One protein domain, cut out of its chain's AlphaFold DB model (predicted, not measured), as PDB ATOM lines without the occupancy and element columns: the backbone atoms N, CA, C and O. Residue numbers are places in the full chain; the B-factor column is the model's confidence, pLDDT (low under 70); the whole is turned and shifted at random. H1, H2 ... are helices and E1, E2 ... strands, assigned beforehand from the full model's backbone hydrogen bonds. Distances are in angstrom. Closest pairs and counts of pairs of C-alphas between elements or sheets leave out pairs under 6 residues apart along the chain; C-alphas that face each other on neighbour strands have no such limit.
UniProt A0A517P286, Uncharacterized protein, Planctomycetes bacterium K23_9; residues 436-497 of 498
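Overview. This is residues 436 to 497 of the 498 residues of an uncharacterized protein of Planctomycetes bacterium K23_9 (UniProt A0A517P286). This domain has little regular structure: it is a compact, rounded body built mostly of loops, among which one short strand, E1, leads into one short helix, H1. Ahead of them a long stretch pairs briefly with E1 and then folds back on itself at residues 456 to 461. The printed part has 62 residues, only 9 of them in named elements, E1 then H1, of mixed class. The radius of gyration of the C-alphas is 10.8 A, and the spans are 30 by 27 by 17 A.

Along the chain. Residues 436 to 472 hold no named element. E1 is residues 473 to 475, 7.1 A long, from C-alpha 473 at (-26.030, -50.814, -41.469). H1 is residues 477 to 482, 8.4 A long, ending with C-alpha 482 at (-34.389, -39.905, -52.661).

Arrangement. Residues 447 to 448 pair antiparallel with residues 474 to 475 of E1, which pairs with no named strand. Residues 456 to 457 pair antiparallel with 460 to 461. E1 and H1 meet only through their tight link of one residue. In H1 every O i to N i+4 pair is within hydrogen-bond range.

Size, cuts and confidence. The C-alphas farthest apart, of Tyr 458 and Gly 470, are separated by 32.4 A. The printed part has no cut, and no printed residue is under pLDDT 70.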
ATOM      1  N   ASN A 436     -18.849 -31.937 -53.488       86.88
ATOM      2  CA  ASN A 436     -18.323 -31.344 -52.256       86.88
ATOM      3  C   ASN A 436     -19.402 -30.694 -51.375       86.88
ATOM      4  O   ASN A 436     -19.190 -30.580 -50.175       86.88
ATOM      5  N   VAL A 437     -20.565 -30.317 -51.920       90.56
ATOM      6  CA  VAL A 437     -21.688 -29.793 -51.115       90.56
ATOM      7  C   VAL A 437     -22.189 -30.858 -50.137       90.56
ATOM      8  O   VAL A 437     -22.557 -30.561 -49.005       90.56
ATOM      9  N   CYS A 438     -22.135 -32.131 -50.530       94.38
ATOM     10  CA  CYS A 438     -22.600 -33.230 -49.691       94.38
ATOM     11  C   CYS A 438     -21.591 -33.689 -48.637       94.38
ATOM     12  O   CYS A 438     -21.994 -34.440 -47.753       94.38
ATOM     13  N   SER A 439     -20.319 -33.277 -48.703       93.75
ATOM     14  CA  SER A 439     -19.244 -33.832 -47.859       93.75
ATOM     15  C   SER A 439     -19.513 -33.662 -46.360       93.75
ATOM     16  O   SER A 439     -19.228 -34.577 -45.584       93.75
ATOM     17  N   ALA A 440     -20.124 -32.531 -45.991       90.19
ATOM     18  CA  ALA A 440     -20.465 -32.134 -44.626       90.19
ATOM     19  C   ALA A 440     -21.955 -31.772 -44.446       90.19
ATOM     20  O   ALA A 440     -22.317 -31.120 -43.467       90.19
ATOM     21  N   CYS A 441     -22.814 -32.159 -45.393       93.38
ATOM     22  CA  CYS A 441     -24.255 -31.922 -45.307       93.38
ATOM     23  C   CYS A 441     -24.876 -32.774 -44.190       93.38
ATOM     24  O   CYS A 441     -24.678 -33.990 -44.160       93.38
ATOM     25  N   HIS A 442     -25.657 -32.157 -43.303       93.31
ATOM     26  CA  HIS A 442     -26.257 -32.859 -42.168       93.31
ATOM     27  C   HIS A 442     -27.315 -33.888 -42.606       93.31
ATOM     28  O   HIS A 442     -27.282 -35.005 -42.106       93.31
ATOM     29  N   PHE A 443     -28.120 -33.602 -43.635       95.06
ATOM     30  CA  PHE A 443     -29.046 -34.577 -44.238       95.06
ATOM     31  C   PHE A 443     -28.352 -35.762 -44.932       95.06
ATOM     32  O   PHE A 443     -28.955 -36.799 -45.199       95.06
ATOM     33  N   GLY A 444     -27.074 -35.606 -45.295       95.25
ATOM     34  CA  GLY A 444     -26.257 -36.681 -45.861       95.25
ATOM     35  C   GLY A 444     -25.513 -37.506 -44.810       95.25
ATOM     36  O   GLY A 444     -24.782 -38.437 -45.166       95.25
ATOM     37  N   HIS A 445     -25.648 -37.151 -43.532       95.00
ATOM     38  CA  HIS A 445     -24.904 -37.757 -42.443       95.00
ATOM     39  C   HIS A 445     -25.427 -39.164 -42.129       95.00
ATOM     40  O   HIS A 445     -26.611 -39.318 -41.845       95.00
ATOM     41  N   PRO A 446     -24.574 -40.204 -42.126       95.38
ATOM     42  CA  PRO A 446     -25.028 -41.553 -41.819       95.38
ATOM     43  C   PRO A 446     -25.388 -41.699 -40.341       95.38
ATOM     44  O   PRO A 446     -24.568 -41.408 -39.464       95.38
ATOM     45  N   ARG A 447     -26.569 -42.251 -40.077       95.12
ATOM     46  CA  ARG A 447     -27.045 -42.697 -38.763       95.12
ATOM     47  C   ARG A 447     -27.173 -44.213 -38.742       95.12
ATOM     48  O   ARG A 447     -27.323 -44.839 -39.784       95.12
ATOM     49  N   SER A 448     -27.027 -44.819 -37.569       94.69
ATOM     50  CA  SER A 448     -27.157 -46.273 -37.412       94.69
ATOM     51  C   SER A 448     -28.627 -46.669 -37.492       94.69
ATOM     52  O   SER A 448     -29.410 -46.116 -36.737       94.69
ATOM     53  N   ILE A 449     -28.972 -47.679 -38.299       93.88
ATOM     54  CA  ILE A 449     -30.363 -48.181 -38.412       93.88
ATOM     55  C   ILE A 449     -30.882 -48.742 -37.080       93.88
ATOM     56  O   ILE A 449     -32.075 -48.762 -36.829       93.88
ATOM     57  N   ALA A 450     -29.979 -49.188 -36.201       86.75
ATOM     58  CA  ALA A 450     -30.345 -49.669 -34.867       86.75
ATOM     59  C   ALA A 450     -30.873 -48.571 -33.920       86.75
ATOM     60  O   ALA A 450     -31.286 -48.889 -32.811       86.75
ATOM     61  N   LEU A 451     -30.775 -47.294 -34.301       78.19
ATOM     62  CA  LEU A 451     -31.422 -46.198 -33.586       78.19
ATOM     63  C   LEU A 451     -32.794 -45.993 -34.238       78.19
ATOM     64  O   LEU A 451     -32.847 -45.888 -35.459       78.19
ATOM     65  N   ASP A 452     -33.868 -45.888 -33.452       77.62
ATOM     66  CA  ASP A 452     -35.246 -45.637 -33.933       77.62
ATOM     67  C   ASP A 452     -35.444 -44.223 -34.539       77.62
ATOM     68  O   ASP A 452     -36.544 -43.677 -34.557       77.62
ATOM     69  N   ASP A 453     -34.373 -43.605 -35.037       84.44
ATOM     70  CA  ASP A 453     -34.343 -42.266 -35.614       84.44
ATOM     71  C   ASP A 453     -34.638 -42.342 -37.117       84.44
ATOM     72  O   ASP A 453     -33.730 -42.316 -37.951       84.44
ATOM     73  N   LYS A 454     -35.916 -42.530 -37.461       89.62
ATOM     74  CA  LYS A 454     -36.381 -42.586 -38.852       89.62
ATOM     75  C   LYS A 454     -36.471 -41.188 -39.457       89.62
ATOM     76  O   LYS A 454     -36.824 -40.221 -38.789       89.62
ATOM     77  N   THR A 455     -36.202 -41.099 -40.755       90.31
ATOM     78  CA  THR A 455     -36.436 -39.871 -41.521       90.31
ATOM     79  C   THR A 455     -37.935 -39.598 -41.581       90.31
ATOM     80  O   THR A 455     -38.690 -40.466 -42.014       90.31
ATOM     81  N   MET A 456     -38.361 -38.408 -41.159       91.50
ATOM     82  CA  MET A 456     -39.772 -38.011 -41.134       91.50
ATOM     83  C   MET A 456     -40.119 -37.175 -42.370       91.50
ATOM     84  O   MET A 456     -39.370 -36.273 -42.745       91.50
ATOM     85  N   ARG A 457     -41.270 -37.455 -42.982       91.06
ATOM     86  CA  ARG A 457     -41.855 -36.705 -44.096       91.06
ATOM     87  C   ARG A 457     -43.311 -36.415 -43.765       91.06
ATOM     88  O   ARG A 457     -44.101 -37.345 -43.703       91.06
ATOM     89  N   TYR A 458     -43.662 -35.148 -43.564       90.31
ATOM     90  CA  TYR A 458     -45.005 -34.726 -43.149       90.31
ATOM     91  C   TYR A 458     -45.521 -35.537 -41.950       90.31
ATOM     92  O   TYR A 458     -46.629 -36.055 -41.972       90.31
ATOM     93  N   GLU A 459     -44.669 -35.686 -40.929       90.19
ATOM     94  CA  GLU A 459     -44.936 -36.482 -39.716       90.19
ATOM     95  C   GLU A 459     -45.068 -38.003 -39.937       90.19
ATOM     96  O   GLU A 459     -45.282 -38.751 -38.982       90.19
ATOM     97  N   GLU A 460     -44.827 -38.497 -41.153       92.94
ATOM     98  CA  GLU A 460     -44.796 -39.925 -41.466       92.94
ATOM     99  C   GLU A 460     -43.349 -40.442 -41.581       92.94
ATOM    100  O   GLU A 460     -42.529 -39.853 -42.294       92.94
ATOM    101  N   PRO A 461     -42.985 -41.543 -40.902       94.62
ATOM    102  CA  PRO A 461     -41.650 -42.113 -41.011       94.62
ATOM    103  C   PRO A 461     -41.452 -42.807 -42.365       94.62
ATOM    104  O   PRO A 461     -42.254 -43.649 -42.766       94.62
ATOM    105  N   LEU A 462     -40.339 -42.518 -43.034       94.56
ATOM    106  CA  LEU A 462     -39.926 -43.197 -44.260       94.56
ATOM    107  C   LEU A 462     -39.174 -44.499 -43.965       94.56
ATOM    108  O   LEU A 462     -38.484 -44.632 -42.946       94.56
ATOM    109  N   ASP A 463     -39.260 -45.443 -44.904       95.12
ATOM    110  CA  ASP A 463     -38.416 -46.632 -44.885       95.12
ATOM    111  C   ASP A 463     -36.950 -46.239 -45.135       95.12
ATOM    112  O   ASP A 463     -36.652 -45.506 -46.085       95.12
ATOM    113  N   PRO A 464     -36.011 -46.705 -44.292       95.62
ATOM    114  CA  PRO A 464     -34.612 -46.347 -44.442       95.62
ATOM    115  C   PRO A 464     -34.037 -46.951 -45.727       95.62
ATOM    116  O   PRO A 464     -34.308 -48.106 -46.046       95.62
ATOM    117  N   ALA A 465     -33.175 -46.207 -46.424       95.81
ATOM    118  CA  ALA A 465     -32.386 -46.710 -47.547       95.81
ATOM    119  C   ALA A 465     -31.006 -47.177 -47.035       95.81
ATOM    120  O   ALA A 465     -30.094 -46.357 -46.866       95.81
ATOM    121  N   PRO A 466     -30.818 -48.479 -46.742       96.00
ATOM    122  CA  PRO A 466     -29.643 -48.956 -46.030       96.00
ATOM    123  C   PRO A 466     -28.345 -48.871 -46.848       96.00
ATOM    124  O   PRO A 466     -28.220 -49.337 -47.983       96.00
ATOM    125  N   PHE A 467     -27.302 -48.379 -46.188       95.12
ATOM    126  CA  PHE A 467     -25.902 -48.502 -46.571       95.12
ATOM    127  C   PHE A 467     -25.163 -49.351 -45.537       95.12
ATOM    128  O   PHE A 467     -25.476 -49.304 -44.354       95.12
ATOM    129  N   HIS A 468     -24.122 -50.084 -45.923       95.25
ATOM    130  CA  HIS A 468     -23.335 -50.880 -44.980       95.25
ATOM    131  C   HIS A 468     -21.831 -50.655 -45.143       95.25
ATOM    132  O   HIS A 468     -21.326 -50.378 -46.229       95.25
ATOM    133  N   ASN A 469     -21.084 -50.792 -44.045       95.50
ATOM    134  CA  ASN A 469     -19.613 -50.771 -44.043       95.50
ATOM    135  C   ASN A 469     -18.995 -52.173 -43.858       95.50
ATOM    136  O   ASN A 469     -17.837 -52.294 -43.462       95.50
ATOM    137  N   GLY A 470     -19.796 -53.223 -44.068       94.62
ATOM    138  CA  GLY A 470     -19.445 -54.626 -43.821       94.62
ATOM    139  C   GLY A 470     -19.707 -55.123 -42.393       94.62
ATOM    140  O   GLY A 470     -19.748 -56.328 -42.190       94.62
ATOM    141  N   LYS A 471     -19.913 -54.233 -41.411       94.44
ATOM    142  CA  LYS A 471     -20.207 -54.615 -40.012       94.44
ATOM    143  C   LYS A 471     -21.525 -54.065 -39.483       94.44
ATOM    144  O   LYS A 471     -22.141 -54.682 -38.625       94.44
ATOM    145  N   ARG A 472     -21.906 -52.867 -39.918       95.38
ATOM    146  CA  ARG A 472     -23.103 -52.159 -39.461       95.38
ATOM    147  C   ARG A 472     -23.835 -51.571 -40.657       95.38
ATOM    148  O   ARG A 472     -23.187 -51.212 -41.648       95.38
ATOM    149  N   ALA A 473     -25.153 -51.478 -40.523       95.62
ATOM    150  CA  ALA A 473     -26.030 -50.814 -41.469       95.62
ATOM    151  C   ALA A 473     -26.353 -49.392 -40.984       95.62
ATOM    152  O   ALA A 473     -26.526 -49.141 -39.787       95.62
ATOM    153  N   PHE A 474     -26.385 -48.465 -41.927       96.56
ATOM    154  CA  PHE A 474     -26.586 -47.041 -41.737       96.56
ATOM    155  C   PHE A 474     -27.614 -46.534 -42.742       96.56
ATOM    156  O   PHE A 474     -27.806 -47.154 -43.779       96.56
ATOM    157  N   HIS A 475     -28.215 -45.390 -42.472       96.88
ATOM    158  CA  HIS A 475     -29.120 -44.690 -43.379       96.88
ATOM    159  C   HIS A 475     -28.933 -43.172 -43.202       96.88
ATOM    160  O   HIS A 475     -28.139 -42.749 -42.357       96.88
ATOM    161  N   CYS A 476     -29.579 -42.343 -44.016       96.00
ATOM    162  CA  CYS A 476     -29.541 -40.878 -43.882       96.00
ATOM    163  C   CYS A 476     -30.754 -40.255 -44.573       96.00
ATOM    164  O   CYS A 476     -31.228 -40.836 -45.546       96.00
ATOM    165  N   ASP A 477     -31.175 -39.051 -44.175       96.00
ATOM    166  CA  ASP A 477     -32.404 -38.413 -44.687       96.00
ATOM    167  C   ASP A 477     -32.423 -38.285 -46.218       96.00
ATOM    168  O   ASP A 477     -33.387 -38.663 -46.885       96.00
ATOM    169  N   CYS A 478     -31.307 -37.837 -46.807       95.94
ATOM    170  CA  CYS A 478     -31.148 -37.774 -48.263       95.94
ATOM    171  C   CYS A 478     -31.263 -39.150 -48.941       95.94
ATOM    172  O   CYS A 478     -31.655 -39.236 -50.105       95.94
ATOM    173  N   GLY A 479     -30.850 -40.211 -48.254       96.00
ATOM    174  CA  GLY A 479     -30.920 -41.569 -48.776       96.00
ATOM    175  C   GLY A 479     -32.318 -42.130 -48.718       96.00
ATOM    176  O   GLY A 479     -32.792 -42.632 -49.732       96.00
ATOM    177  N   ASP A 480     -32.977 -41.958 -47.584       96.50
ATOM    178  CA  ASP A 480     -34.320 -42.466 -47.334       96.50
ATOM    179  C   ASP A 480     -35.326 -41.790 -48.276       96.50
ATOM    180  O   ASP A 480     -36.108 -42.456 -48.948       96.50
ATOM    181  N   ARG A 481     -35.235 -40.462 -48.434       95.75
ATOM    182  CA  ARG A 481     -36.182 -39.697 -49.260       95.75
ATOM    183  C   ARG A 481     -35.979 -39.829 -50.770       95.75
ATOM    184  O   ARG A 481     -36.952 -39.762 -51.525       95.75
ATOM    185  N   PHE A 482     -34.731 -39.947 -51.229       95.62
ATOM    186  CA  PHE A 482     -34.389 -39.905 -52.661       95.62
ATOM    187  C   PHE A 482     -33.806 -41.220 -53.188       95.62
ATOM    188  O   PHE A 482     -33.292 -41.249 -54.306       95.62
ATOM    189  N   ASN A 483     -33.823 -42.291 -52.385       94.75
ATOM    190  CA  ASN A 483     -33.170 -43.569 -52.680       94.75
ATOM    191  C   ASN A 483     -31.738 -43.373 -53.227       94.75
ATOM    192  O   ASN A 483     -31.321 -43.934 -54.251       94.75
ATOM    193  N   TRP A 484     -30.980 -42.484 -52.578       92.19
ATOM    194  CA  TRP A 484     -29.699 -41.987 -53.075       92.19
ATOM    195  C   TRP A 484     -28.586 -42.075 -52.038       92.19
ATOM    196  O   TRP A 484     -28.754 -41.694 -50.894       92.19
ATOM    197  N   LYS A 485     -27.385 -42.506 -52.430       94.00
ATOM    198  CA  LYS A 485     -26.223 -42.479 -51.535       94.00
ATOM    199  C   LYS A 485     -25.494 -41.131 -51.660       94.00
ATOM    200  O   LYS A 485     -24.717 -40.982 -52.609       94.00
ATOM    201  N   PRO A 486     -25.653 -40.182 -50.718       94.25
ATOM    202  CA  PRO A 486     -24.961 -38.904 -50.805       94.25
ATOM    203  C   PRO A 486     -23.446 -39.099 -50.729       94.25
ATOM    204  O   PRO A 486     -22.941 -39.949 -49.983       94.25
ATOM    205  N   LYS A 487     -22.706 -38.260 -51.465       94.69
ATOM    206  CA  LYS A 487     -21.231 -38.191 -51.455       94.69
ATOM    207  C   LYS A 487     -20.696 -37.531 -50.170       94.69
ATOM    208  O   LYS A 487     -19.840 -36.658 -50.219       94.69
ATOM    209  N   HIS A 488     -21.221 -37.939 -49.017       95.50
ATOM    210  CA  HIS A 488     -20.800 -37.465 -47.703       95.50
ATOM    211  C   HIS A 488     -19.477 -38.126 -47.290       95.50
ATOM    212  O   HIS A 488     -19.270 -39.317 -47.551       95.50
ATOM    213  N   ASP A 489     -18.595 -37.402 -46.594       94.31
ATOM    214  CA  ASP A 489     -17.251 -37.899 -46.250       94.31
ATOM    215  C   ASP A 489     -17.307 -39.194 -45.433       94.31
ATOM    216  O   ASP A 489     -16.550 -40.143 -45.661       94.31
ATOM    217  N   ARG A 490     -18.280 -39.274 -44.518       93.75
ATOM    218  CA  ARG A 490     -18.540 -40.474 -43.705       93.75
ATOM    219  C   ARG A 490     -19.123 -41.648 -44.505       93.75
ATOM    220  O   ARG A 490     -18.902 -42.794 -44.122       93.75
ATOM    221  N   ASN A 491     -19.770 -41.391 -45.644       92.31
ATOM    222  CA  ASN A 491     -20.376 -42.422 -46.500       92.31
ATOM    223  C   ASN A 491     -19.401 -42.982 -47.537       92.31
ATOM    224  O   ASN A 491     -19.702 -43.979 -48.201       92.31
ATOM    225  N   ARG A 492     -18.211 -42.385 -47.687       91.94
ATOM    226  CA  ARG A 492     -17.245 -42.744 -48.737       91.94
ATOM    227  C   ARG A 492     -16.885 -44.233 -48.753       91.94
ATOM    228  O   ARG A 492     -16.702 -44.795 -49.825       91.94
ATOM    229  N   LYS A 493     -16.822 -44.879 -47.583       92.50
ATOM    230  CA  LYS A 493     -16.466 -46.305 -47.433       92.50
ATOM    231  C   LYS A 493     -17.662 -47.262 -47.378       92.50
ATOM    232  O   LYS A 493     -17.457 -48.468 -47.299       92.50
ATOM    233  N   MET A 494     -18.889 -46.746 -47.375       94.94
ATOM    234  CA  MET A 494     -20.096 -47.571 -47.291       94.94
ATOM    235  C   MET A 494     -20.511 -48.066 -48.684       94.94
ATOM    236  O   MET A 494     -20.170 -47.440 -49.687       94.94
ATOM    237  N   ARG A 495     -21.248 -49.168 -48.783       94.44
ATOM    238  CA  ARG A 495     -21.887 -49.647 -50.022       94.44
ATOM    239  C   ARG A 495     -23.402 -49.639 -49.837       94.44
ATOM    240  O   ARG A 495     -23.850 -49.700 -48.694       94.44
ATOM    241  N   ARG A 496     -24.173 -49.496 -50.919       93.12
ATOM    242  CA  ARG A 496     -25.627 -49.712 -50.848       93.12
ATOM    243  C   ARG A 496     -25.870 -51.192 -50.557       93.12
ATOM    244  O   ARG A 496     -25.110 -52.020 -51.054       93.12
ATOM    245  N   LEU A 497     -26.842 -51.484 -49.702       89.00
ATOM    246  CA  LEU A 497     -27.341 -52.842 -49.541       89.00
ATOM    247  C   LEU A 497     -28.284 -53.083 -50.729       89.00
ATOM    248  O   LEU A 497     -29.276 -52.365 -50.848       89.00
TER     249      LEU A 497